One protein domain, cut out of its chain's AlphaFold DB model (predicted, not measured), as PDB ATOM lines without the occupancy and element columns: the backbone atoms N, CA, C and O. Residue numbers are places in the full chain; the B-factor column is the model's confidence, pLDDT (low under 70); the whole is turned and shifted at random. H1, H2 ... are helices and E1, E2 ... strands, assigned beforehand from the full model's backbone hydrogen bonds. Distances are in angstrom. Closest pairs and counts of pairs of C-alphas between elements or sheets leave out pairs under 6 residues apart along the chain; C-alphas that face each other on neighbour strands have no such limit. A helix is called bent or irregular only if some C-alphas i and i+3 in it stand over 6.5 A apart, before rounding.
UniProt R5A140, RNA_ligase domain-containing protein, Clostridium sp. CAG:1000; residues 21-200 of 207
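This is residues 21 to 200 of the 207 residues of the protein "RNA_ligase domain-containing protein" of Clostridium sp. CAG:1000 (UniProt R5A140). Two lobes sit side by side along the longest axis: a larger one, a strongly twisted branched sheet of seven strands with H1 packed over E2 and E3, and a smaller one, a four-stranded sheet with H2 across one face. E8 runs on into E9 across a break of 2 residues, at 33 degrees, passing from one lobe to the other. The 180 printed residues, with two named helices and eleven named strands in the order E1 E2 E3 E4 H1 E5 E6 E7 E8 E9 H2 E10 E11, are of mixed class. The larger sheet is mixed; the smaller, in the order E9, E1, E10, E11, is antiparallel. The whole is compact, with a radius of gyration of the C-alphas of 16.7 A and spans of 48 by 32 by 28 A.

The larger sheet holds E2, residues 29 to 36, 22.4 A long, E3, 39 to 44, E4, 47 to 50, E5, 84 to 90, 19.0 A, E6, 107 to 115, 19.6 A, E7, 121 to 125, and E8, 144 to 146. H1, 65 to 79, spans 19.3 A and is irregular: C-alphas 71 and 74 are 7.8 A apart. The smaller sheet holds E1, 21 to 25, from C-alpha 21 at (36.138, -19.435, -19.434), E9, 149 to 153, E10, 179 to 184, and E11, 187 to 192, ending at C-alpha 192 (39.679, -4.234, -17.929). H2, 159 to 173, spans 20.7 A.

E2 E3 E4 and E5 E6 E7 are meanders, each strand the antiparallel neighbour of the one before. E2 and E3 form a hairpin, with N 34 and O 41 at 3.0 A; E5 is on the other side of E2, with N 31 and O 88 at 2.9 A. E6 bends by 79 degrees at residue 110; E5 is on one side of it, E7 and the parallel E8 on the other, with N 109 and O 145 at 2.8 A. H1 runs along E2, at 21 degrees on the local plane and a height over the sheet of 7.4 A; C-alphas 40 and 77 are the closest of E3 and H1, 5.4 A. H2 has a height of 8.2 A and runs across E1 at 64 degrees on the local plane. E9, H2, E10 form a split strand-helix-strand unit, two strands running the same way with E1 between them; its crossover is right-handed. Every O i to N i+4 pair is within hydrogen-bond range in H2, 9 of 11 in H1.

The C-alphas of Glu 56 and Glu 160 are farthest apart, 48.8 A. The printed part has no cut. The links E4 to H1, E5 to E6 and E7 to E8 are long. The mean pLDDT of the printed part is 94.6, and no printed residue is under 70.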
ATOM      1  N   TYR A  21      37.037 -20.051 -18.464       93.81
ATOM      2  CA  TYR A  21      36.138 -19.435 -19.434       93.81
ATOM      3  C   TYR A  21      36.383 -17.934 -19.457       93.81
ATOM      4  O   TYR A  21      36.405 -17.295 -18.403       93.81
ATOM      5  N   VAL A  22      36.572 -17.381 -20.651       96.62
ATOM      6  CA  VAL A  22      36.763 -15.947 -20.859       96.62
ATOM      7  C   VAL A  22      35.601 -15.437 -21.694       96.62
ATOM      8  O   VAL A  22      35.421 -15.858 -22.840       96.62
ATOM      9  N   THR A  23      34.816 -14.527 -21.130       97.69
ATOM     10  CA  THR A  23      33.705 -13.864 -21.819       97.69
ATOM     11  C   THR A  23      33.974 -12.377 -21.960       97.69
ATOM     12  O   THR A  23      34.780 -11.791 -21.229       97.69
ATOM     13  N   GLU A  24      33.313 -11.752 -22.929       97.00
ATOM     14  CA  GLU A  24      33.376 -10.307 -23.076       97.00
ATOM     15  C   GLU A  24      32.723  -9.637 -21.865       97.00
ATOM     16  O   GLU A  24      31.584  -9.936 -21.498       97.00
ATOM     17  N   LYS A  25      33.440  -8.687 -21.260       96.31
ATOM     18  CA  LYS A  25      32.844  -7.778 -20.292       96.31
ATOM     19  C   LYS A  25      32.093  -6.696 -21.064       96.31
ATOM     20  O   LYS A  25      32.714  -5.825 -21.671       96.31
ATOM     21  N   LEU A  26      30.767  -6.760 -21.034       96.06
ATOM     22  CA  LEU A  26      29.926  -5.714 -21.604       96.06
ATOM     23  C   LEU A  26      29.842  -4.509 -20.651       96.06
ATOM     24  O   LEU A  26      29.736  -4.672 -19.434       96.06
ATOM     25  N   ASP A  27      29.868  -3.312 -21.231       94.00
ATOM     26  CA  ASP A  27      29.745  -2.023 -20.556       94.00
ATOM     27  C   ASP A  27      28.269  -1.630 -20.494       94.00
ATOM     28  O   ASP A  27      27.681  -1.127 -21.458       94.00
ATOM     29  N   GLY A  28      27.640  -1.889 -19.352       94.81
ATOM     30  CA  GLY A  28      26.241  -1.575 -19.132       94.81
ATOM     31  C   GLY A  28      25.925  -1.346 -17.662       94.81
ATOM     32  O   GLY A  28      26.571  -0.572 -16.951       94.81
ATOM     33  N   SER A  29      24.831  -1.945 -17.206       95.88
ATOM     34  CA  SER A  29      24.499  -1.975 -15.788       95.88
ATOM     35  C   SER A  29      24.010  -3.349 -15.374       95.88
ATOM     36  O   SER A  29      23.098  -3.895 -15.989       95.88
ATOM     37  N   ASN A  30      24.580  -3.867 -14.289       96.62
ATOM     38  CA  ASN A  30      24.130  -5.105 -13.674       96.62
ATOM     39  C   ASN A  30      22.625  -5.050 -13.361       96.62
ATOM     40  O   ASN A  30      22.148  -4.102 -12.729       96.62
ATOM     41  N   LEU A  31      21.904  -6.073 -13.809       98.25
ATOM     42  CA  LEU A  31      20.476  -6.235 -13.594       98.25
ATOM     43  C   LEU A  31      20.169  -7.723 -13.413       98.25
ATOM     44  O   LEU A  31      20.535  -8.545 -14.256       98.25
ATOM     45  N   VAL A  32      19.493  -8.056 -12.320       98.62
ATOM     46  CA  VAL A  32      19.123  -9.430 -11.964       98.62
ATOM     47  C   VAL A  32      17.608  -9.562 -12.004       98.62
ATOM     48  O   VAL A  32      16.915  -8.671 -11.525       98.62
ATOM     49  N   PHE A  33      17.099 -10.670 -12.531       98.81
ATOM     50  CA  PHE A  33      15.687 -11.049 -12.426       98.81
ATOM     51  C   PHE A  33      15.579 -12.343 -11.635       98.81
ATOM     52  O   PHE A  33      16.396 -13.244 -11.821       98.81
ATOM     53  N   PHE A  34      14.586 -12.454 -10.763       98.81
ATOM     54  CA  PHE A  34      14.379 -13.665  -9.975       98.81
ATOM     55  C   PHE A  34      12.922 -13.803  -9.552       98.81
ATOM     56  O   PHE A  34      12.189 -12.816  -9.500       98.81
ATOM     57  N   LYS A  35      12.509 -15.033  -9.246       98.62
ATOM     58  CA  LYS A  35      11.171 -15.323  -8.727       98.62
ATOM     59  C   LYS A  35      11.269 -15.815  -7.290       98.62
ATOM     60  O   LYS A  35      12.077 -16.696  -7.002       98.62
ATOM     61  N   LYS A  36      10.461 -15.248  -6.398       98.19
ATOM     62  CA  LYS A  36      10.400 -15.623  -4.983       98.19
ATOM     63  C   LYS A  36       8.952 -15.582  -4.519       98.19
ATOM     64  O   LYS A  36       8.261 -14.609  -4.789       98.19
ATOM     65  N   ASN A  37       8.509 -16.624  -3.819       97.19
ATOM     66  CA  ASN A  37       7.127 -16.773  -3.347       97.19
ATOM     67  C   ASN A  37       6.088 -16.522  -4.452       97.19
ATOM     68  O   ASN A  37       5.110 -15.814  -4.247       97.19
ATOM     69  N   ASP A  38       6.346 -17.075  -5.637       97.88
ATOM     70  CA  ASP A  38       5.533 -16.895  -6.840       97.88
ATOM     71  C   ASP A  38       5.413 -15.462  -7.373       97.88
ATOM     72  O   ASP A  38       4.631 -15.211  -8.286       97.88
ATOM     73  N   GLU A  39       6.255 -14.538  -6.918       98.31
ATOM     74  CA  GLU A  39       6.318 -13.169  -7.420       98.31
ATOM     75  C   GLU A  39       7.640 -12.899  -8.143       98.31
ATOM     76  O   GLU A  39       8.711 -13.355  -7.728       98.31
ATOM     77  N   LEU A  40       7.567 -12.158  -9.247       98.75
ATOM     78  CA  LEU A  40       8.728 -11.707 -10.000       98.75
ATOM     79  C   LEU A  40       9.314 -10.432  -9.386       98.75
ATOM     80  O   LEU A  40       8.629  -9.434  -9.163       98.75
ATOM     81  N   TYR A  41      10.629 -10.444  -9.226       98.75
ATOM     82  CA  TYR A  41      11.422  -9.315  -8.776       98.75
ATOM     83  C   TYR A  41      12.537  -9.019  -9.773       98.75
ATOM     84  O   TYR A  41      12.993  -9.884 -10.530       98.75
ATOM     85  N   PHE A  42      13.029  -7.787  -9.723       98.56
ATOM     86  CA  PHE A  42      14.278  -7.418 -10.366       98.56
ATOM     87  C   PHE A  42      15.150  -6.590  -9.430       98.56
ATOM     88  O   PHE A  42      14.660  -5.761  -8.662       98.56
ATOM     89  N   ALA A  43      16.460  -6.814  -9.496       97.94
ATOM     90  CA  ALA A  43      17.443  -6.090  -8.714       97.94
ATOM     91  C   ALA A  43      18.337  -5.252  -9.623       97.94
ATOM     92  O   ALA A  43      19.052  -5.766 -10.483       97.94
ATOM     93  N   GLN A  44      18.306  -3.947  -9.393       95.44
ATOM     94  CA  GLN A  44      19.344  -3.020  -9.823       95.44
ATOM     95  C   GLN A  44      20.416  -2.943  -8.732       95.44
ATOM     96  O   GLN A  44      20.194  -3.360  -7.598       95.44
ATOM     97  N   ARG A  45      21.571  -2.343  -9.039       86.12
ATOM     98  CA  ARG A  45      22.781  -2.338  -8.187       86.12
ATOM     99  C   ARG A  45      22.587  -2.142  -6.669       86.12
ATOM    100  O   ARG A  45      23.424  -2.612  -5.906       86.12
ATOM    101  N   LYS A  46      21.576  -1.393  -6.222       87.88
ATOM    102  CA  LYS A  46      21.299  -1.142  -4.793       87.88
ATOM    103  C   LYS A  46      19.813  -1.237  -4.437       87.88
ATOM    104  O   LYS A  46      19.392  -0.672  -3.430       87.88
ATOM    105  N   THR A  47      18.991  -1.840  -5.291       93.94
ATOM    106  CA  THR A  47      17.535  -1.814  -5.104       93.94
ATOM    107  C   THR A  47      16.909  -3.060  -5.695       93.94
ATOM    108  O   THR A  47      17.096  -3.338  -6.878       93.94
ATOM    109  N   ILE A  48      16.156  -3.775  -4.866       97.50
ATOM    110  CA  ILE A  48      15.284  -4.875  -5.265       97.50
ATOM    111  C   ILE A  48      13.873  -4.314  -5.362       97.50
ATOM    112  O   ILE A  48      13.450  -3.569  -4.480       97.50
ATOM    113  N   ILE A  49      13.180  -4.625  -6.452       98.00
ATOM    114  CA  ILE A  49      11.862  -4.082  -6.762       98.00
ATOM    115  C   ILE A  49      10.950  -5.242  -7.145       98.00
ATOM    116  O   ILE A  49      11.325  -6.082  -7.973       98.00
ATOM    117  N   ASN A  50       9.758  -5.282  -6.554       98.12
ATOM    118  CA  ASN A  50       8.712  -6.208  -6.965       98.12
ATOM    119  C   ASN A  50       8.119  -5.727  -8.297       98.12
ATOM    120  O   ASN A  50       7.868  -4.534  -8.475       98.12
ATOM    121  N   ILE A  51       7.868  -6.626  -9.251       97.88
ATOM    122  CA  ILE A  51       7.318  -6.232 -10.555       97.88
ATOM    123  C   ILE A  51       5.955  -5.530 -10.442       97.88
ATOM    124  O   ILE A  51       5.590  -4.737 -11.313       97.88
ATOM    125  N   ASN A  52       5.212  -5.791  -9.367       96.94
ATOM    126  CA  ASN A  52       3.924  -5.162  -9.099       96.94
ATOM    127  C   ASN A  52       4.057  -3.666  -8.762       96.94
ATOM    128  O   ASN A  52       3.110  -2.919  -8.989       96.94
ATOM    129  N   GLU A  53       5.240  -3.216  -8.328       96.56
ATOM    130  CA  GLU A  53       5.557  -1.820  -7.982       96.56
ATOM    131  C   GLU A  53       6.133  -1.019  -9.171       96.56
ATOM    132  O   GLU A  53       6.688   0.077  -9.027       96.56
ATOM    133  N   LEU A  54       6.075  -1.581 -10.385       95.06
ATOM    134  CA  LEU A  54       6.761  -1.037 -11.559       95.06
ATOM    135  C   LEU A  54       6.326   0.395 -11.915       95.06
ATOM    136  O   LEU A  54       7.129   1.175 -12.437       95.06
ATOM    137  N   LYS A  55       5.058   0.747 -11.666       93.88
ATOM    138  CA  LYS A  55       4.518   2.079 -11.983       93.88
ATOM    139  C   LYS A  55       5.044   3.132 -11.012       93.88
ATOM    140  O   LYS A  55       5.379   4.233 -11.441       93.88
ATOM    141  N   GLU A  56       5.153   2.780  -9.738       95.00
ATOM    142  CA  GLU A  56       5.600   3.637  -8.643       95.00
ATOM    143  C   GLU A  56       7.096   3.964  -8.747       95.00
ATOM    144  O   GLU A  56       7.541   5.025  -8.310       95.00
ATOM    145  N   VAL A  57       7.885   3.069  -9.351       94.19
ATOM    146  CA  VAL A  57       9.346   3.213  -9.445       94.19
ATOM    147  C   VAL A  57       9.855   3.672 -10.811       94.19
ATOM    148  O   VAL A  57      11.069   3.717 -11.007       94.19
ATOM    149  N   LYS A  58       8.972   4.023 -11.756       92.81
ATOM    150  CA  LYS A  58       9.318   4.300 -13.165       92.81
ATOM    151  C   LYS A  58      10.525   5.233 -13.339       92.81
ATOM    152  O   LYS A  58      11.407   4.936 -14.143       92.81
ATOM    153  N   ASP A  59      10.588   6.312 -12.565       92.31
ATOM    154  CA  ASP A  59      11.637   7.339 -12.678       92.31
ATOM    155  C   ASP A  59      12.998   6.902 -12.109       92.31
ATOM    156  O   ASP A  59      14.011   7.562 -12.333       92.31
ATOM    157  N   LYS A  60      13.041   5.779 -11.384       92.38
ATOM    158  CA  LYS A  60      14.266   5.195 -10.816       92.38
ATOM    159  C   LYS A  60      14.881   4.127 -11.722       92.38
ATOM    160  O   LYS A  60      15.978   3.651 -11.444       92.38
ATOM    161  N   LEU A  61      14.181   3.722 -12.783       95.00
ATOM    162  CA  LEU A  61      14.602   2.615 -13.631       95.00
ATOM    163  C   LEU A  61      15.731   3.001 -14.585       95.00
ATOM    164  O   LEU A  61      15.829   4.138 -15.048       95.00
ATOM    165  N   TYR A  62      16.545   2.013 -14.963       95.31
ATOM    166  CA  TYR A  62      17.481   2.180 -16.070       95.31
ATOM    167  C   TYR A  62      16.755   2.601 -17.348       95.31
ATOM    168  O   TYR A  62      15.623   2.191 -17.626       95.31
ATOM    169  N   LYS A  63      17.429   3.420 -18.159       92.88
ATOM    170  CA  LYS A  63      16.866   3.930 -19.409       92.88
ATOM    171  C   LYS A  63      16.397   2.771 -20.295       92.88
ATOM    172  O   LYS A  63      17.168   1.858 -20.594       92.88
ATOM    173  N   GLY A  64      15.132   2.832 -20.719       93.69
ATOM    174  CA  GLY A  64      14.485   1.829 -21.573       93.69
ATOM    175  C   GLY A  64      13.981   0.573 -20.850       93.69
ATOM    176  O   GLY A  64      13.272  -0.214 -21.470       93.69
ATOM    177  N   LEU A  65      14.292   0.388 -19.562       96.62
ATOM    178  CA  LEU A  65      13.927  -0.825 -18.823       96.62
ATOM    179  C   LEU A  65      12.419  -0.931 -18.579       96.62
ATOM    180  O   LEU A  65      11.876  -2.026 -18.646       96.62
ATOM    181  N   TYR A  66      11.732   0.193 -18.346       97.00
ATOM    182  CA  TYR A  66      10.286   0.201 -18.090       97.00
ATOM    183  C   TYR A  66       9.490  -0.490 -19.206       97.00
ATOM    184  O   TYR A  66       8.714  -1.397 -18.932       97.00
ATOM    185  N   GLN A  67       9.708  -0.089 -20.465       96.38
ATOM    186  CA  GLN A  67       8.991  -0.677 -21.597       96.38
ATOM    187  C   GLN A  67       9.386  -2.142 -21.798       96.38
ATOM    188  O   GLN A  67       8.519  -2.990 -21.949       96.38
ATOM    189  N   TRP A  68      10.679  -2.455 -21.702       97.62
ATOM    190  CA  TRP A  68      11.153  -3.833 -21.816       97.62
ATOM    191  C   TRP A  68      10.533  -4.750 -20.754       97.62
ATOM    192  O   TRP A  68      10.181  -5.884 -21.056       97.62
ATOM    193  N   LEU A  69      10.355  -4.268 -19.521       98.12
ATOM    194  CA  LEU A  69       9.651  -5.008 -18.477       98.12
ATOM    195  C   LEU A  69       8.176  -5.202 -18.824       98.12
ATOM    196  O   LEU A  69       7.684  -6.311 -18.681       98.12
ATOM    197  N   LEU A  70       7.476  -4.174 -19.312       97.75
ATOM    198  CA  LEU A  70       6.084  -4.333 -19.752       97.75
ATOM    199  C   LEU A  70       5.935  -5.392 -20.847       97.75
ATOM    200  O   LEU A  70       4.983  -6.162 -20.800       97.75
ATOM    201  N   ASP A  71       6.886  -5.450 -21.777       98.19
ATOM    202  CA  ASP A  71       6.832  -6.364 -22.918       98.19
ATOM    203  C   ASP A  71       7.173  -7.821 -22.541       98.19
ATOM    204  O   ASP A  71       6.760  -8.741 -23.242       98.19
ATOM    205  N   ASN A  72       7.937  -8.047 -21.461       98.38
ATOM    206  CA  ASN A  72       8.540  -9.360 -21.168       98.38
ATOM    207  C   ASN A  72       8.235  -9.928 -19.769       98.38
ATOM    208  O   ASN A  72       8.527 -11.099 -19.513       98.38
ATOM    209  N   LYS A  73       7.675  -9.137 -18.844       97.94
ATOM    210  CA  LYS A  73       7.465  -9.558 -17.446       97.94
ATOM    211  C   LYS A  73       6.557 -10.775 -17.308       97.94
ATOM    212  O   LYS A  73       6.822 -11.595 -16.441       97.94
ATOM    213  N   ASP A  74       5.538 -10.910 -18.154       98.31
ATOM    214  CA  ASP A  74       4.564 -12.000 -18.036       98.31
ATOM    215  C   ASP A  74       5.246 -13.337 -18.357       98.31
ATOM    216  O   ASP A  74       5.144 -14.287 -17.585       98.31
ATOM    217  N   TYR A  75       6.087 -13.369 -19.400       98.50
ATOM    218  CA  TYR A  75       6.929 -14.531 -19.692       98.50
ATOM    219  C   TYR A  75       7.858 -14.859 -18.518       98.50
ATOM    220  O   TYR A  75       7.975 -16.015 -18.127       98.50
ATOM    221  N   LEU A  76       8.537 -13.858 -17.946       98.44
ATOM    222  CA  LEU A  76       9.443 -14.078 -16.814       98.44
ATOM    223  C   LEU A  76       8.696 -14.597 -15.577       98.44
ATOM    224  O   LEU A  76       9.177 -15.514 -14.920       98.44
ATOM    225  N   GLN A  77       7.519 -14.046 -15.287       98.44
ATOM    226  CA  GLN A  77       6.647 -14.446 -14.185       98.44
ATOM    227  C   GLN A  77       6.167 -15.895 -14.342       98.44
ATOM    228  O   GLN A  77       6.136 -16.648 -13.366       98.44
ATOM    229  N   GLU A  78       5.812 -16.299 -15.559       98.38
ATOM    230  CA  GLU A  78       5.356 -17.655 -15.858       98.38
ATOM    231  C   GLU A  78       6.507 -18.662 -15.883       98.38
ATOM    232  O   GLU A  78       6.374 -19.746 -15.324       98.38
ATOM    233  N   GLN A  79       7.628 -18.315 -16.521       98.44
ATOM    234  CA  GLN A  79       8.678 -19.273 -16.863       98.44
ATOM    235  C   GLN A  79       9.811 -19.352 -15.850       98.44
ATOM    236  O   GLN A  79      10.440 -20.405 -15.776       98.44
ATOM    237  N   LEU A  80      10.113 -18.303 -15.077       98.38
ATOM    238  CA  LEU A  80      11.143 -18.423 -14.046       98.38
ATOM    239  C   LEU A  80      10.676 -19.371 -12.942       98.38
ATOM    240  O   LEU A  80       9.561 -19.271 -12.425       98.38
ATOM    241  N   ILE A  81      11.557 -20.292 -12.569       98.56
ATOM    242  CA  ILE A  81      11.345 -21.206 -11.453       98.56
ATOM    243  C   ILE A  81      11.508 -20.423 -10.148       98.56
ATOM    244  O   ILE A  81      12.415 -19.597 -10.018       98.56
ATOM    245  N   ASN A  82      10.642 -20.695  -9.171       98.50
ATOM    246  CA  ASN A  82      10.759 -20.097  -7.846       98.50
ATOM    247  C   ASN A  82      12.152 -20.367  -7.245       98.50
ATOM    248  O   ASN A  82      12.749 -21.419  -7.477       98.50
ATOM    249  N   ASP A  83      12.688 -19.392  -6.519       98.44
ATOM    250  CA  ASP A  83      14.031 -19.406  -5.927       98.44
ATOM    251  C   ASP A  83      15.192 -19.447  -6.947       98.44
ATOM    252  O   ASP A  83      16.357 -19.635  -6.580       98.44
ATOM    253  N   SER A  84      14.906 -19.244  -8.238       98.38
ATOM    254  CA  SER A  84      15.917 -19.094  -9.290       98.38
ATOM    255  C   SER A  84      16.112 -17.633  -9.679       98.38
ATOM    256  O   SER A  84      15.168 -16.842  -9.712       98.38
ATOM    257  N   ALA A  85      17.354 -17.294 -10.020       98.62
ATOM    258  CA  ALA A  85      17.758 -15.973 -10.470       98.62
ATOM    259  C   ALA A  85      18.579 -16.055 -11.764       98.62
ATOM    260  O   ALA A  85      19.382 -16.971 -11.967       98.62
ATOM    261  N   ILE A  86      18.409 -15.053 -12.621       98.75
ATOM    262  CA  ILE A  86      19.216 -14.820 -13.816       98.75
ATOM    263  C   ILE A  86      19.916 -13.468 -13.683       98.75
ATOM    264  O   ILE A  86      19.302 -12.460 -13.339       98.75
ATOM    265  N   CYS A  87      21.223 -13.452 -13.922       98.50
ATOM    266  CA  CYS A  87      22.077 -12.279 -13.770       98.50
ATOM    267  C   CYS A  87      22.606 -11.857 -15.137       98.50
ATOM    268  O   CYS A  87      23.092 -12.696 -15.902       98.50
ATOM    269  N   GLY A  88      22.545 -10.563 -15.431       98.19
ATOM    270  CA  GLY A  88      22.947 -10.063 -16.733       98.19
ATOM    271  C   GLY A  88      23.274  -8.582 -16.749       98.19
ATOM    272  O   GLY A  88      23.156  -7.872 -15.747       98.19
ATOM    273  N   GLU A  89      23.713  -8.145 -17.920       98.00
ATOM    274  CA  GLU A  89      24.140  -6.784 -18.195       98.00
ATOM    275  C   GLU A  89      23.093  -6.064 -19.051       98.00
ATOM    276  O   GLU A  89      22.722  -6.524 -20.132       98.00
ATOM    277  N   TRP A  90      22.616  -4.916 -18.567       97.38
ATOM    278  CA  TRP A  90      21.694  -4.032 -19.277       97.38
ATOM    279  C   TRP A  90      22.446  -3.011 -20.147       97.38
ATOM    280  O   TRP A  90      23.076  -2.084 -19.630       97.38
ATOM    281  N   LEU A  91      22.318  -3.108 -21.472       94.69
ATOM    282  CA  LEU A  91      22.985  -2.243 -22.460       94.69
ATOM    283  C   LEU A  91      22.211  -0.940 -22.739       94.69
ATOM    284  O   LEU A  91      21.882  -0.595 -23.878       94.69
ATOM    285  N   GLY A  92      21.862  -0.213 -21.678       85.44
ATOM    286  CA  GLY A  92      21.140   1.067 -21.772       85.44
ATOM    287  C   GLY A  92      21.894   2.279 -21.225       85.44
ATOM    288  O   GLY A  92      21.465   3.408 -21.459       85.44
ATOM    289  N   MET A  93      22.982   2.046 -20.487       84.56
ATOM    290  CA  MET A  93      23.639   3.058 -19.644       84.56
ATOM    291  C   MET A  93      25.159   3.162 -19.858       84.56
ATOM    292  O   MET A  93      25.772   4.092 -19.332       84.56
ATOM    293  N   GLY A  94      25.757   2.227 -20.604       82.19
ATOM    294  CA  GLY A  94      27.196   2.173 -20.869       82.19
ATOM    295  C   GLY A  94      27.716   3.334 -21.717       82.19
ATOM    296  O   GLY A  94      26.955   4.095 -22.323       82.19
ATOM    297  N   LYS A  95      29.041   3.484 -21.743       87.94
ATOM    298  CA  LYS A  95      29.757   4.434 -22.606       87.94
ATOM    299  C   LYS A  95      30.064   3.838 -23.970       87.94
ATOM    300  O   LYS A  95      30.030   4.575 -24.957       87.94
ATOM    301  N   LEU A  96      30.349   2.540 -24.023       87.19
ATOM    302  CA  LEU A  96      30.556   1.837 -25.279       87.19
ATOM    303  C   LEU A  96      29.241   1.708 -26.044       87.19
ATOM    304  O   LEU A  96      28.164   1.513 -25.476       87.19
ATOM    305  N   LYS A  97      29.338   1.861 -27.365       86.81
ATOM    306  CA  LYS A  97      28.210   1.684 -28.275       86.81
ATOM    307  C   LYS A  97      28.270   0.281 -28.851       86.81
ATOM    308  O   LYS A  97      29.311  -0.138 -29.346       86.81
ATOM    309  N   TYR A  98      27.131  -0.391 -28.823       88.81
ATOM    310  CA  TYR A  98      26.957  -1.722 -29.378       88.81
ATOM    311  C   TYR A  98      26.111  -1.625 -30.644       88.81
ATOM    312  O   TYR A  98      25.064  -0.971 -30.637       88.81
ATOM    313  N   ASP A  99      26.593  -2.224 -31.731       86.19
ATOM    314  CA  ASP A  99      25.856  -2.275 -32.991       86.19
ATOM    315  C   ASP A  99      24.689  -3.260 -32.871       86.19
ATOM    316  O   ASP A  99      24.849  -4.352 -32.330       86.19
ATOM    317  N   VAL A 100      23.515  -2.886 -33.380       84.31
ATOM    318  CA  VAL A 100      22.290  -3.694 -33.276       84.31
ATOM    319  C   VAL A 100      22.366  -4.964 -34.134       84.31
ATOM    320  O   VAL A 100      21.641  -5.914 -33.874       84.31
ATOM    321  N   SER A 101      23.240  -5.005 -35.144       83.31
ATOM    322  CA  SER A 101      23.492  -6.209 -35.946       83.31
ATOM    323  C   SER A 101      24.209  -7.315 -35.165       83.31
ATOM    324  O   SER A 101      24.031  -8.489 -35.483       83.31
ATOM    325  N   GLU A 102      24.974  -6.955 -34.130       83.50
ATOM    326  CA  GLU A 102      25.669  -7.898 -33.242       83.50
ATOM    327  C   GLU A 102      24.957  -8.046 -31.893       83.50
ATOM    328  O   GLU A 102      24.864  -9.145 -31.348       83.50
ATOM    329  N   PHE A 103      24.445  -6.935 -31.361       91.75
ATOM    330  CA  PHE A 103      23.790  -6.840 -30.065       91.75
ATOM    331  C   PHE A 103      22.351  -6.352 -30.224       91.75
ATOM    332  O   PHE A 103      22.003  -5.215 -29.900       91.75
ATOM    333  N   ASP A 104      21.484  -7.238 -30.692       92.50
ATOM    334  CA  ASP A 104      20.083  -6.922 -30.967       92.50
ATOM    335  C   ASP A 104      19.181  -6.952 -29.715       92.50
ATOM    336  O   ASP A 104      18.011  -6.567 -29.770       92.50
ATOM    337  N   LYS A 105      19.716  -7.384 -28.565       95.88
ATOM    338  CA  LYS A 105      19.027  -7.385 -27.263       95.88
ATOM    339  C   LYS A 105      19.475  -6.243 -26.362       95.88
ATOM    340  O   LYS A 105      20.526  -5.642 -26.544       95.88
ATOM    341  N   ARG A 106      18.661  -5.960 -25.340       95.38
ATOM    342  CA  ARG A 106      18.975  -4.975 -24.288       95.38
ATOM    343  C   ARG A 106      19.627  -5.584 -23.055       95.38
ATOM    344  O   ARG A 106      20.298  -4.858 -22.331       95.38
ATOM    345  N   TRP A 107      19.419  -6.873 -22.809       98.12
ATOM    346  CA  TRP A 107      19.898  -7.555 -21.613       98.12
ATOM    347  C   TRP A 107      20.619  -8.846 -21.994       98.12
ATOM    348  O   TRP A 107      20.060  -9.664 -22.729       98.12
ATOM    349  N   TYR A 108      21.849  -9.003 -21.504       98.38
ATOM    350  CA  TYR A 108      22.705 -10.153 -21.795       98.38
ATOM    351  C   TYR A 108      23.026 -10.908 -20.517       98.38
ATOM    352  O   TYR A 108      23.688 -10.377 -19.628       98.38
ATOM    353  N   MET A 109      22.566 -12.149 -20.429       98.62
ATOM    354  CA  MET A 109      22.825 -13.028 -19.300       98.62
ATOM    355  C   MET A 109      24.305 -13.415 -19.253       98.62
ATOM    356  O   MET A 109      24.884 -13.795 -20.271       98.62
ATOM    357  N   PHE A 110      24.891 -13.356 -18.059       97.81
ATOM    358  CA  PHE A 110      26.251 -13.829 -17.788       97.81
ATOM    359  C   PHE A 110      26.316 -14.860 -16.655       97.81
ATOM    360  O   PHE A 110      27.367 -15.462 -16.452       97.81
ATOM    361  N   ALA A 111      25.242 -15.047 -15.881       97.56
ATOM    362  CA  ALA A 111      25.175 -16.091 -14.863       97.56
ATOM    363  C   ALA A 111      23.735 -16.484 -14.533       97.56
ATOM    364  O   ALA A 111      22.809 -15.680 -14.649       97.56
ATOM    365  N   LYS A 112      23.564 -17.704 -14.023       97.88
ATOM    366  CA  LYS A 112      22.397 -18.088 -13.224       97.88
ATOM    367  C   LYS A 112      22.776 -18.212 -11.755       97.88
ATOM    368  O   LYS A 112      23.924 -18.503 -11.431       97.88
ATOM    369  N   ALA A 113      21.794 -18.066 -10.885       98.19
ATOM    370  CA  ALA A 113      21.950 -18.207  -9.448       98.19
ATOM    371  C   ALA A 113      20.654 -18.731  -8.820       98.19
ATOM    372  O   ALA A 113      19.649 -18.950  -9.502       98.19
ATOM    373  N   ASN A 114      20.696 -18.936  -7.514       98.31
ATOM    374  CA  ASN A 114      19.528 -19.081  -6.665       98.31
ATOM    375  C   ASN A 114      19.415 -17.869  -5.736       98.31
ATOM    376  O   ASN A 114      20.401 -17.161  -5.527       98.31
ATOM    377  N   ILE A 115      18.216 -17.643  -5.205       98.00
ATOM    378  CA  ILE A 115      17.917 -16.561  -4.265       98.00
ATOM    379  C   ILE A 115      17.453 -17.163  -2.934       98.00
ATOM    380  O   ILE A 115      16.638 -18.090  -2.922       98.00
ATOM    381  N   ASP A 116      18.032 -16.719  -1.820       97.19
ATOM    382  CA  ASP A 116      17.625 -17.173  -0.484       97.19
ATOM    383  C   ASP A 116      16.466 -16.322   0.075       97.19
ATOM    384  O   ASP A 116      15.875 -15.504  -0.635       97.19
ATOM    385  N   ASP A 117      16.077 -16.560   1.326       96.06
ATOM    386  CA  ASP A 117      14.981 -15.830   1.979       96.06
ATOM    387  C   ASP A 117      15.358 -14.384   2.358       96.06
ATOM    388  O   ASP A 117      14.478 -13.548   2.555       96.06
ATOM    389  N   GLU A 118      16.654 -14.074   2.411       96.75
ATOM    390  CA  GLU A 118      17.207 -12.739   2.672       96.75
ATOM    391  C   GLU A 118      17.533 -11.977   1.377       96.75
ATOM    392  O   GLU A 118      18.079 -10.874   1.416       96.75
ATOM    393  N   TYR A 119      17.163 -12.537   0.223       96.00
ATOM    394  CA  TYR A 119      17.459 -12.008  -1.105       96.00
ATOM    395  C   TYR A 119      18.956 -11.967  -1.463       96.00
ATOM    396  O   TYR A 119      19.373 -11.200  -2.339       96.00
ATOM    397  N   ASN A 120      19.777 -12.827  -0.857       97.25
ATOM    398  CA  ASN A 120      21.152 -13.027  -1.294       97.25
ATOM    399  C   ASN A 120      21.212 -14.019  -2.460       97.25
ATOM    400  O   ASN A 120      20.528 -15.048  -2.486       97.25
ATOM    401  N   LEU A 121      22.091 -13.731  -3.421       97.06
ATOM    402  CA  LEU A 121      22.411 -14.668  -4.489       97.06
ATOM    403  C   LEU A 121      23.390 -15.729  -3.990       97.06
ATOM    404  O   LEU A 121      24.450 -15.408  -3.456       97.06
ATOM    405  N   TYR A 122      23.079 -16.992  -4.257       96.50
ATOM    406  CA  TYR A 122      23.976 -18.120  -4.022       96.50
ATOM    407  C   TYR A 122      23.968 -19.076  -5.220       96.50
ATOM    408  O   TYR A 122      23.183 -18.917  -6.155       96.50
ATOM    409  N   ASN A 123      24.876 -20.058  -5.236       94.81
ATOM    410  CA  ASN A 123      25.045 -20.989  -6.363       94.81
ATOM    411  C   ASN A 123      25.208 -20.281  -7.722       94.81
ATOM    412  O   ASN A 123      24.593 -20.677  -8.718       94.81
ATOM    413  N   LEU A 124      26.046 -19.238  -7.765       95.38
ATOM    414  CA  LEU A 124      26.359 -18.546  -9.011       95.38
ATOM    415  C   LEU A 124      27.082 -19.498  -9.969       95.38
ATOM    416  O   LEU A 124      28.111 -20.092  -9.645       95.38
ATOM    417  N   ILE A 125      26.510 -19.648 -11.157       94.25
ATOM    418  CA  ILE A 125      26.989 -20.520 -12.224       94.25
ATOM    419  C   ILE A 125      27.081 -19.681 -13.491       94.25
ATOM    420  O   ILE A 125      26.095 -19.085 -13.919       94.25
ATOM    421  N   TYR A 126      28.258 -19.699 -14.102       93.62
ATOM    422  CA  TYR A 126      28.596 -18.930 -15.304       93.62
ATOM    423  C   TYR A 126      28.733 -19.819 -16.550       93.62
ATOM    424  O   TYR A 126      29.096 -19.343 -17.616       93.62
ATOM    425  N   ASP A 127      28.476 -21.120 -16.412       90.56
ATOM    426  CA  ASP A 127      28.457 -22.062 -17.530       90.56
ATOM    427  C   ASP A 127      27.206 -21.822 -18.390       90.56
ATOM    428  O   ASP A 127      26.079 -22.032 -17.926       90.56
ATOM    429  N   HIS A 128      27.416 -21.375 -19.632       93.81
ATOM    430  CA  HIS A 128      26.358 -20.996 -20.570       93.81
ATOM    431  C   HIS A 128      25.397 -22.155 -20.869       93.81
ATOM    432  O   HIS A 128      24.192 -21.932 -20.998       93.81
ATOM    433  N   GLU A 129      25.881 -23.402 -20.880       92.69
ATOM    434  CA  GLU A 129      25.051 -24.596 -21.108       92.69
ATOM    435  C   GLU A 129      23.989 -24.786 -20.015       92.69
ATOM    436  O   GLU A 129      22.969 -25.461 -20.202       92.69
ATOM    437  N   LEU A 130      24.223 -24.181 -18.847       95.19
ATOM    438  CA  LEU A 130      23.342 -24.269 -17.695       95.19
ATOM    439  C   LEU A 130      22.356 -23.094 -17.600       95.19
ATOM    440  O   LEU A 130      21.448 -23.140 -16.769       95.19
ATOM    441  N   PHE A 131      22.473 -22.062 -18.442       97.69
ATOM    442  CA  PHE A 131      21.639 -20.850 -18.367       97.69
ATOM    443  C   PHE A 131      20.165 -21.079 -18.682       97.69
ATOM    444  O   PHE A 131      19.334 -20.247 -18.337       97.69
ATOM    445  N   LYS A 132      19.826 -22.225 -19.269       98.12
ATOM    446  CA  LYS A 132      18.444 -22.630 -19.519       98.12
ATOM    447  C   LYS A 132      17.693 -23.123 -18.277       98.12
ATOM    448  O   LYS A 132      16.477 -23.020 -18.216       98.12
ATOM    449  N   TYR A 133      18.395 -23.644 -17.270       98.06
ATOM    450  CA  TYR A 133      17.763 -24.293 -16.111       98.06
ATOM    451  C   TYR A 133      16.980 -23.394 -15.135       98.06
ATOM    452  O   TYR A 133      16.220 -23.954 -14.352       98.06
ATOM    453  N   PRO A 134      17.118 -22.053 -15.117       98.38
ATOM    454  CA  PRO A 134      16.209 -21.176 -14.375       98.38
ATOM    455  C   PRO A 134      14.791 -21.106 -14.957       98.38
ATOM    456  O   PRO A 134      13.904 -20.587 -14.283       98.38
ATOM    457  N   PHE A 135      14.581 -21.586 -16.188       98.62
ATOM    458  CA  PHE A 135      13.298 -21.532 -16.886       98.62
ATOM    459  C   PHE A 135      12.603 -22.901 -16.873       98.62
ATOM    460  O   PHE A 135      13.247 -23.927 -17.104       98.62
ATOM    461  N   LEU A 136      11.287 -22.929 -16.646       98.00
ATOM    462  CA  LEU A 136      10.470 -24.149 -16.599       98.00
ATOM    463  C   LEU A 136      10.573 -24.974 -17.885       98.00
ATOM    464  O   LEU A 136      10.741 -26.193 -17.829       98.00
ATOM    465  N   ASN A 137      10.507 -24.310 -19.039       97.50
ATOM    466  CA  ASN A 137      10.650 -24.941 -20.350       97.50
ATOM    467  C   ASN A 137      12.105 -25.281 -20.717       97.50
ATOM    468  O   ASN A 137      12.331 -25.932 -21.730       97.50
ATOM    469  N   GLN A 138      13.083 -24.871 -19.902       97.50
ATOM    470  CA  GLN A 138      14.511 -25.003 -20.185       97.50
ATOM    471  C   GLN A 138      14.919 -24.388 -21.532       97.50
ATOM    472  O   GLN A 138      15.801 -24.905 -22.224       97.50
ATOM    473  N   GLU A 139      14.309 -23.256 -21.882       97.00
ATOM    474  CA  GLU A 139      14.663 -22.459 -23.052       97.00
ATOM    475  C   GLU A 139      14.977 -21.024 -22.632       97.00
ATOM    476  O   GLU A 139      14.231 -20.387 -21.886       97.00
ATOM    477  N   ILE A 140      16.093 -20.495 -23.137       97.56
ATOM    478  CA  ILE A 140      16.426 -19.083 -22.954       97.56
ATOM    479  C   ILE A 140      15.510 -18.280 -23.888       97.56
ATOM    480  O   ILE A 140      15.534 -18.510 -25.103       97.56
ATOM    481  N   PRO A 141      14.693 -17.349 -23.368       97.19
ATOM    482  CA  PRO A 141      13.766 -16.604 -24.200       97.19
ATOM    483  C   PRO A 141      14.492 -15.732 -25.213       97.19
ATOM    484  O   PRO A 141      15.533 -15.139 -24.933       97.19
ATOM    485  N   LYS A 142      13.862 -15.561 -26.377       97.25
ATOM    486  CA  LYS A 142      14.438 -14.805 -27.489       97.25
ATOM    487  C   LYS A 142      14.741 -13.354 -27.163       97.25
ATOM    488  O   LYS A 142      15.465 -12.773 -27.937       97.25
ATOM    489  N   PHE A 143      14.203 -12.744 -26.109       97.44
ATOM    490  CA  PHE A 143      14.513 -11.357 -25.733       97.44
ATOM    491  C   PHE A 143      15.759 -11.223 -24.833       97.44
ATOM    492  O   PHE A 143      16.182 -10.102 -24.543       97.44
ATOM    493  N   ILE A 144      16.349 -12.347 -24.410       98.31
ATOM    494  CA  ILE A 144      17.579 -12.427 -23.616       98.31
ATOM    495  C   ILE A 144      18.743 -12.784 -24.540       98.31
ATOM    496  O   ILE A 144      18.703 -13.790 -25.245       98.31
ATOM    497  N   GLY A 145      19.790 -11.961 -24.530       97.94
ATOM    498  CA  GLY A 145      21.076 -12.310 -25.126       97.94
ATOM    499  C   GLY A 145      21.951 -13.078 -24.136       97.94
ATOM    500  O   GLY A 145      21.703 -13.054 -22.932       97.94
ATOM    501  N   ILE A 146      23.007 -13.725 -24.623       97.88
ATOM    502  CA  ILE A 146      24.068 -14.310 -23.792       97.88
ATOM    503  C   ILE A 146      25.351 -13.531 -24.055       97.88
ATOM    504  O   ILE A 146      25.622 -13.185 -25.206       97.88
ATOM    505  N   VAL A 147      26.118 -13.217 -23.010       97.25
ATOM    506  CA  VAL A 147      27.400 -12.523 -23.194       97.25
ATOM    507  C   VAL A 147      28.319 -13.309 -24.146       97.25
ATOM    508  O   VAL A 147      28.369 -14.540 -24.065       97.25
ATOM    509  N   PRO A 148      29.052 -12.639 -25.053       96.38
ATOM    510  CA  PRO A 148      29.923 -13.329 -25.997       96.38
ATOM    511  C   PRO A 148      31.020 -14.143 -25.304       96.38
ATOM    512  O   PRO A 148      31.724 -13.641 -24.425       96.38
ATOM    513  N   GLU A 149      31.216 -15.383 -25.749       95.94
ATOM    514  CA  GLU A 149      32.415 -16.148 -25.408       95.94
ATOM    515  C   GLU A 149      33.603 -15.632 -26.231       95.94
ATOM    516  O   GLU A 149      33.525 -15.486 -27.455       95.94
ATOM    517  N   VAL A 150      34.709 -15.339 -25.549       96.88
ATOM    518  CA  VAL A 150      35.954 -14.882 -26.174       96.88
ATOM    519  C   VAL A 150      36.842 -16.082 -26.468       96.88
ATOM    520  O   VAL A 150      37.309 -16.243 -27.595       96.88
ATOM    521  N   THR A 151      37.095 -16.907 -25.448       95.44
ATOM    522  CA  THR A 151      37.917 -18.116 -25.555       95.44
ATOM    523  C   THR A 151      37.769 -19.004 -24.313       95.44
ATOM    524  O   THR A 151      37.316 -18.558 -23.256       95.44
ATOM    525  N   VAL A 152      38.228 -20.250 -24.427       93.00
ATOM    526  CA  VAL A 152      38.405 -21.186 -23.312       93.00
ATOM    527  C   VAL A 152      39.885 -21.538 -23.206       93.00
ATOM    528  O   VAL A 152      40.513 -21.917 -24.193       93.00
ATOM    529  N   LEU A 153      40.447 -21.418 -22.005       92.12
ATOM    530  CA  LEU A 153      41.852 -21.711 -21.723       92.12
ATOM    531  C   LEU A 153      41.974 -22.925 -20.795       92.12
ATOM    532  O   LEU A 153      41.076 -23.209 -20.006       92.12
ATOM    533  N   ASN A 154      43.119 -23.606 -20.854       88.88
ATOM    534  CA  ASN A 154      43.419 -24.774 -20.010       88.88
ATOM    535  C   ASN A 154      44.239 -24.421 -18.756       88.88
ATOM    536  O   ASN A 154      44.538 -25.286 -17.938       88.88
ATOM    537  N   ILE A 155      44.656 -23.160 -18.633       88.25
ATOM    538  CA  ILE A 155      45.427 -22.624 -17.509       88.25
ATOM    539  C   ILE A 155      44.972 -21.193 -17.226       88.25
ATOM    540  O   ILE A 155      44.460 -20.513 -18.121       88.25
ATOM    541  N   LEU A 156      45.183 -20.732 -15.993       90.31
ATOM    542  CA  LEU A 156      44.976 -19.329 -15.642       90.31
ATOM    543  C   LEU A 156      45.913 -18.439 -16.476       90.31
ATOM    544  O   LEU A 156      47.116 -18.710 -16.524       90.31
ATOM    545  N   PRO A 157      45.392 -17.410 -17.164       92.00
ATOM    546  CA  PRO A 157      46.209 -16.563 -18.018       92.00
ATOM    547  C   PRO A 157      47.000 -15.531 -17.206       92.00
ATOM    548  O   PRO A 157      46.532 -15.042 -16.181       92.00
ATOM    549  N   THR A 158      48.179 -15.155 -17.707       93.19
ATOM    550  CA  THR A 158      48.902 -13.965 -17.233       93.19
ATOM    551  C   THR A 158      48.328 -12.696 -17.870       93.19
ATOM    552  O   THR A 158      47.548 -12.769 -18.827       93.19
ATOM    553  N   LYS A 159      48.747 -11.520 -17.385       92.44
ATOM    554  CA  LYS A 159      48.389 -10.235 -18.002       92.44
ATOM    555  C   LYS A 159      48.815 -10.175 -19.469       92.44
ATOM    556  O   LYS A 159      48.006  -9.799 -20.305       92.44
ATOM    557  N   GLU A 160      50.031 -10.600 -19.800       93.81
ATOM    558  CA  GLU A 160      50.562 -10.572 -21.173       93.81
ATOM    559  C   GLU A 160      49.741 -11.471 -22.103       93.81
ATOM    560  O   GLU A 160      49.477 -11.128 -23.257       93.81
ATOM    561  N   HIS A 161      49.290 -12.621 -21.593       94.69
ATOM    562  CA  HIS A 161      48.395 -13.490 -22.342       94.69
ATOM    563  C   HIS A 161      47.035 -12.812 -22.572       94.69
ATOM    564  O   HIS A 161      46.536 -12.823 -23.696       94.69
ATOM    565  N   LEU A 162      46.452 -12.179 -21.549       95.94
ATOM    566  CA  LEU A 162      45.190 -11.442 -21.685       95.94
ATOM    567  C   LEU A 162      45.312 -10.240 -22.629       95.94
ATOM    568  O   LEU A 162      44.404 -10.028 -23.427       95.94
ATOM    569  N   ASP A 163      46.437  -9.521 -22.605       95.25
ATOM    570  CA  ASP A 163      46.757  -8.447 -23.553       95.25
ATOM    571  C   ASP A 163      46.753  -8.992 -24.998       95.25
ATOM    572  O   ASP A 163      46.064  -8.454 -25.866       95.25
ATOM    573  N   SER A 164      47.399 -10.139 -25.243       96.19
ATOM    574  CA  SER A 164      47.387 -10.803 -26.557       96.19
ATOM    575  C   SER A 164      45.987 -11.262 -26.993       96.19
ATOM    576  O   SER A 164      45.611 -11.122 -28.161       96.19
ATOM    577  N   VAL A 165      45.191 -11.818 -26.072       97.00
ATOM    578  CA  VAL A 165      43.798 -12.216 -26.341       97.00
ATOM    579  C   VAL A 165      42.947 -10.989 -26.666       97.00
ATOM    580  O   VAL A 165      42.149 -11.036 -27.602       97.00
ATOM    581  N   TYR A 166      43.148  -9.886 -25.948       96.56
ATOM    582  CA  TYR A 166      42.439  -8.628 -26.154       96.56
ATOM    583  C   TYR A 166      42.714  -8.031 -27.530       96.56
ATOM    584  O   TYR A 166      41.769  -7.724 -28.259       96.56
ATOM    585  N   GLU A 167      43.977  -7.951 -27.945       96.00
ATOM    586  CA  GLU A 167      44.345  -7.479 -29.285       96.00
ATOM    587  C   GLU A 167      43.729  -8.349 -30.389       96.00
ATOM    588  O   GLU A 167      43.145  -7.839 -31.345       96.00
ATOM    589  N   LYS A 168      43.800  -9.679 -30.260       96.88
ATOM    590  CA  LYS A 168      43.197 -10.596 -31.242       96.88
ATOM    591  C   LYS A 168      41.681 -10.437 -31.315       96.88
ATOM    592  O   LYS A 168      41.119 -10.411 -32.410       96.88
ATOM    593  N   TYR A 169      41.020 -10.342 -30.164       96.81
ATOM    594  CA  TYR A 169      39.567 -10.241 -30.091       96.81
ATOM    595  C   TYR A 169      39.064  -8.912 -30.656       96.81
ATOM    596  O   TYR A 169      38.196  -8.912 -31.525       96.81
ATOM    597  N   THR A 170      39.658  -7.791 -30.248       94.56
ATOM    598  CA  THR A 170      39.303  -6.449 -30.746       94.56
ATOM    599  C   THR A 170      39.536  -6.300 -32.249       94.56
ATOM    600  O   THR A 170      38.674  -5.768 -32.943       94.56
ATOM    601  N   ASN A 171      40.622  -6.860 -32.794       95.12
ATOM    602  CA  ASN A 171      40.850  -6.899 -34.245       95.12
ATOM    603  C   ASN A 171      39.799  -7.731 -34.999       95.12
ATOM    604  O   ASN A 171      39.464  -7.417 -36.144       95.12
ATOM    605  N   LYS A 172      39.269  -8.787 -34.368       94.50
ATOM    606  CA  LYS A 172      38.199  -9.622 -34.927       94.50
ATOM    607  C   LYS A 172      36.858  -8.886 -34.932       94.50
ATOM    608  O   LYS A 172      36.198  -8.880 -35.967       94.50
ATOM    609  N   VAL A 173      36.460  -8.295 -33.801       93.38
ATOM    610  CA  VAL A 173      35.147  -7.635 -33.653       93.38
ATOM    611  C   VAL A 173      35.125  -6.198 -34.179       93.38
ATOM    612  O   VAL A 173      34.058  -5.644 -34.400       93.38
ATOM    613  N   LYS A 174      36.295  -5.588 -34.414       93.00
ATOM    614  CA  LYS A 174      36.459  -4.242 -34.996       93.00
ATOM    615  C   LYS A 174      35.665  -3.148 -34.275       93.00
ATOM    616  O   LYS A 174      35.170  -2.209 -34.894       93.00
ATOM    617  N   ARG A 175      35.581  -3.263 -32.953       92.38
ATOM    618  CA  ARG A 175      34.951  -2.288 -32.064       92.38
ATOM    619  C   ARG A 175      35.663  -2.253 -30.723       92.38
ATOM    620  O   ARG A 175      36.451  -3.141 -30.392       92.38
ATOM    621  N   ASP A 176      35.321  -1.235 -29.953       92.19
ATOM    622  CA  ASP A 176      35.758  -1.088 -28.578       92.19
ATOM    623  C   ASP A 176      35.171  -2.200 -27.693       92.19
ATOM    624  O   ASP A 176      34.001  -2.580 -27.820       92.19
ATOM    625  N   VAL A 177      36.002  -2.727 -26.794       93.31
ATOM    626  CA  VAL A 177      35.673  -3.814 -25.863       93.31
ATOM    627  C   VAL A 177      36.113  -3.383 -24.471       93.31
ATOM    628  O   VAL A 177      37.256  -2.989 -24.284       93.31
ATOM    629  N   GLU A 178      35.235  -3.447 -23.469       94.56
ATOM    630  CA  GLU A 178      35.588  -2.955 -22.128       94.56
ATOM    631  C   GLU A 178      36.710  -3.782 -21.488       94.56
ATOM    632  O   GLU A 178      37.587  -3.271 -20.783       94.56
ATOM    633  N   GLY A 179      36.679  -5.083 -21.753       95.94
ATOM    634  CA  GLY A 179      37.608  -6.063 -21.232       95.94
ATOM    635  C   GLY A 179      36.963  -7.441 -21.190       95.94
ATOM    636  O   GLY A 179      36.063  -7.739 -21.975       95.94
ATOM    637  N   PHE A 180      37.404  -8.268 -20.252       97.31
ATOM    638  CA  PHE A 180      36.965  -9.646 -20.092       97.31
ATOM    639  C   PHE A 180      36.534  -9.961 -18.665       97.31
ATOM    640  O   PHE A 180      37.067  -9.416 -17.693       97.31
ATOM    641  N   VAL A 181      35.596 -10.895 -18.558       96.50
ATOM    642  CA  VAL A 181      35.295 -11.624 -17.327       96.50
ATOM    643  C   VAL A 181      35.939 -13.000 -17.444       96.50
ATOM    644  O   VAL A 181      35.775 -13.690 -18.449       96.50
ATOM    645  N   ILE A 182      36.703 -13.384 -16.425       95.25
ATOM    646  CA  ILE A 182      37.420 -14.653 -16.363       95.25
ATOM    647  C   ILE A 182      36.775 -15.489 -15.267       95.25
ATOM    648  O   ILE A 182      36.725 -15.069 -14.114       95.25
ATOM    649  N   ASN A 183      36.294 -16.676 -15.624       93.12
ATOM    650  CA  ASN A 183      35.764 -17.649 -14.682       93.12
ATOM    651  C   ASN A 183      36.688 -18.864 -14.586       93.12
ATOM    652  O   ASN A 183      36.836 -19.622 -15.548       93.12
ATOM    653  N   TYR A 184      37.235 -19.093 -13.395       90.56
ATOM    654  CA  TYR A 184      37.958 -20.308 -13.048       90.56
ATOM    655  C   TYR A 184      37.337 -20.941 -11.805       90.56
ATOM    656  O   TYR A 184      37.417 -20.388 -10.713       90.56
ATOM    657  N   LYS A 185      36.705 -22.112 -11.956       85.69
ATOM    658  CA  LYS A 185      36.037 -22.835 -10.851       85.69
ATOM    659  C   LYS A 185      35.018 -21.973 -10.079       85.69
ATOM    660  O   LYS A 185      34.933 -22.066  -8.859       85.69
ATOM    661  N   ASN A 186      34.239 -21.157 -10.795       83.31
ATOM    662  CA  ASN A 186      33.289 -20.172 -10.249       83.31
ATOM    663  C   ASN A 186      33.933 -19.049  -9.419       83.31
ATOM    664  O   ASN A 186      33.227 -18.303  -8.745       83.31
ATOM    665  N   ILE A 187      35.255 -18.888  -9.497       86.69
ATOM    666  CA  ILE A 187      35.959 -17.694  -9.038       86.69
ATOM    667  C   ILE A 187      36.031 -16.735 -10.220       86.69
ATOM    668  O   ILE A 187      36.586 -17.073 -11.270       86.69
ATOM    669  N   ILE A 188      35.447 -15.551 -10.044       90.94
ATOM    670  CA  ILE A 188      35.388 -14.521 -11.075       90.94
ATOM    671  C   ILE A 188      36.468 -13.479 -10.849       90.94
ATOM    672  O   ILE A 188      36.527 -12.847  -9.797       90.94
ATOM    673  N   SER A 189      37.263 -13.240 -11.882       92.88
ATOM    674  CA  SER A 189      38.136 -12.078 -11.982       92.88
ATOM    675  C   SER A 189      37.813 -11.290 -13.248       92.88
ATOM    676  O   SER A 189      37.043 -11.721 -14.112       92.88
ATOM    677  N   LYS A 190      38.346 -10.072 -13.336       93.25
ATOM    678  CA  LYS A 190      38.100  -9.179 -14.466       93.25
ATOM    679  C   LYS A 190      39.403  -8.606 -14.978       93.25
ATOM    680  O   LYS A 190      40.238  -8.147 -14.204       93.25
ATOM    681  N   TYR A 191      39.504  -8.564 -16.290       93.56
ATOM    682  CA  TYR A 191      40.541  -7.861 -17.016       93.56
ATOM    683  C   TYR A 191      39.874  -6.680 -17.706       93.56
ATOM    684  O   TYR A 191      38.885  -6.858 -18.404       93.56
ATOM    685  N   VAL A 192      40.345  -5.462 -17.464       92.62
ATOM    686  CA  VAL A 192      39.679  -4.234 -17.929       92.62
ATOM    687  C   VAL A 192      40.681  -3.407 -18.707       92.62
ATOM    688  O   VAL A 192      41.771  -3.148 -18.203       92.62
ATOM    689  N   ARG A 193      40.288  -2.995 -19.912       91.88
ATOM    690  CA  ARG A 193      41.082  -2.154 -20.813       91.88
ATOM    691  C   ARG A 193      40.376  -0.879 -21.211       91.88
ATOM    692  O   ARG A 193      41.052   0.029 -21.675       91.88
ATOM    693  N   MET A 194      39.070  -0.760 -20.986       85.50
ATOM    694  CA  MET A 194      38.400   0.529 -21.082       85.50
ATOM    695  C   MET A 194      37.751   0.937 -19.778       85.50
ATOM    696  O   MET A 194      36.986   0.192 -19.174       85.50
ATOM    697  N   LYS A 195      38.019   2.175 -19.376       81.69
ATOM    698  CA  LYS A 195      37.374   2.802 -18.232       81.69
ATOM    699  C   LYS A 195      36.746   4.102 -18.689       81.69
ATOM    700  O   LYS A 195      37.404   4.953 -19.278       81.69
ATOM    701  N   ASN A 196      35.444   4.248 -18.452       80.25
ATOM    702  CA  ASN A 196      34.673   5.399 -18.929       80.25
ATOM    703  C   ASN A 196      34.809   5.642 -20.450       80.25
ATOM    704  O   ASN A 196      34.827   6.793 -20.890       80.25
ATOM    705  N   GLY A 197      34.924   4.570 -21.244       78.62
ATOM    706  CA  GLY A 197      35.074   4.639 -22.703       78.62
ATOM    707  C   GLY A 197      36.457   5.078 -23.198       78.62
ATOM    708  O   GLY A 197      36.584   5.480 -24.348       78.62
ATOM    709  N   LYS A 198      37.487   5.051 -22.344       84.44
ATOM    710  CA  LYS A 198      38.871   5.349 -22.730       84.44
ATOM    711  C   LYS A 198      39.749   4.129 -22.529       84.44
ATOM    712  O   LYS A 198      39.639   3.478 -21.493       84.44
ATOM    713  N   LEU A 199      40.619   3.863 -23.503       86.25
ATOM    714  CA  LEU A 199      41.627   2.818 -23.398       86.25
ATOM    715  C   LEU A 199      42.607   3.166 -22.269       86.25
ATOM    716  O   LEU A 199      43.235   4.223 -22.285       86.25
ATOM    717  N   GLU A 200      42.725   2.267 -21.305       86.88
ATOM    718  CA  GLU A 200      43.634   2.355 -20.167       86.88
ATOM    719  C   GLU A 200      44.382   1.023 -20.019       86.88
ATOM    720  O   GLU A 200      43.953  -0.025 -20.522       86.88
TER     721      GLU A 200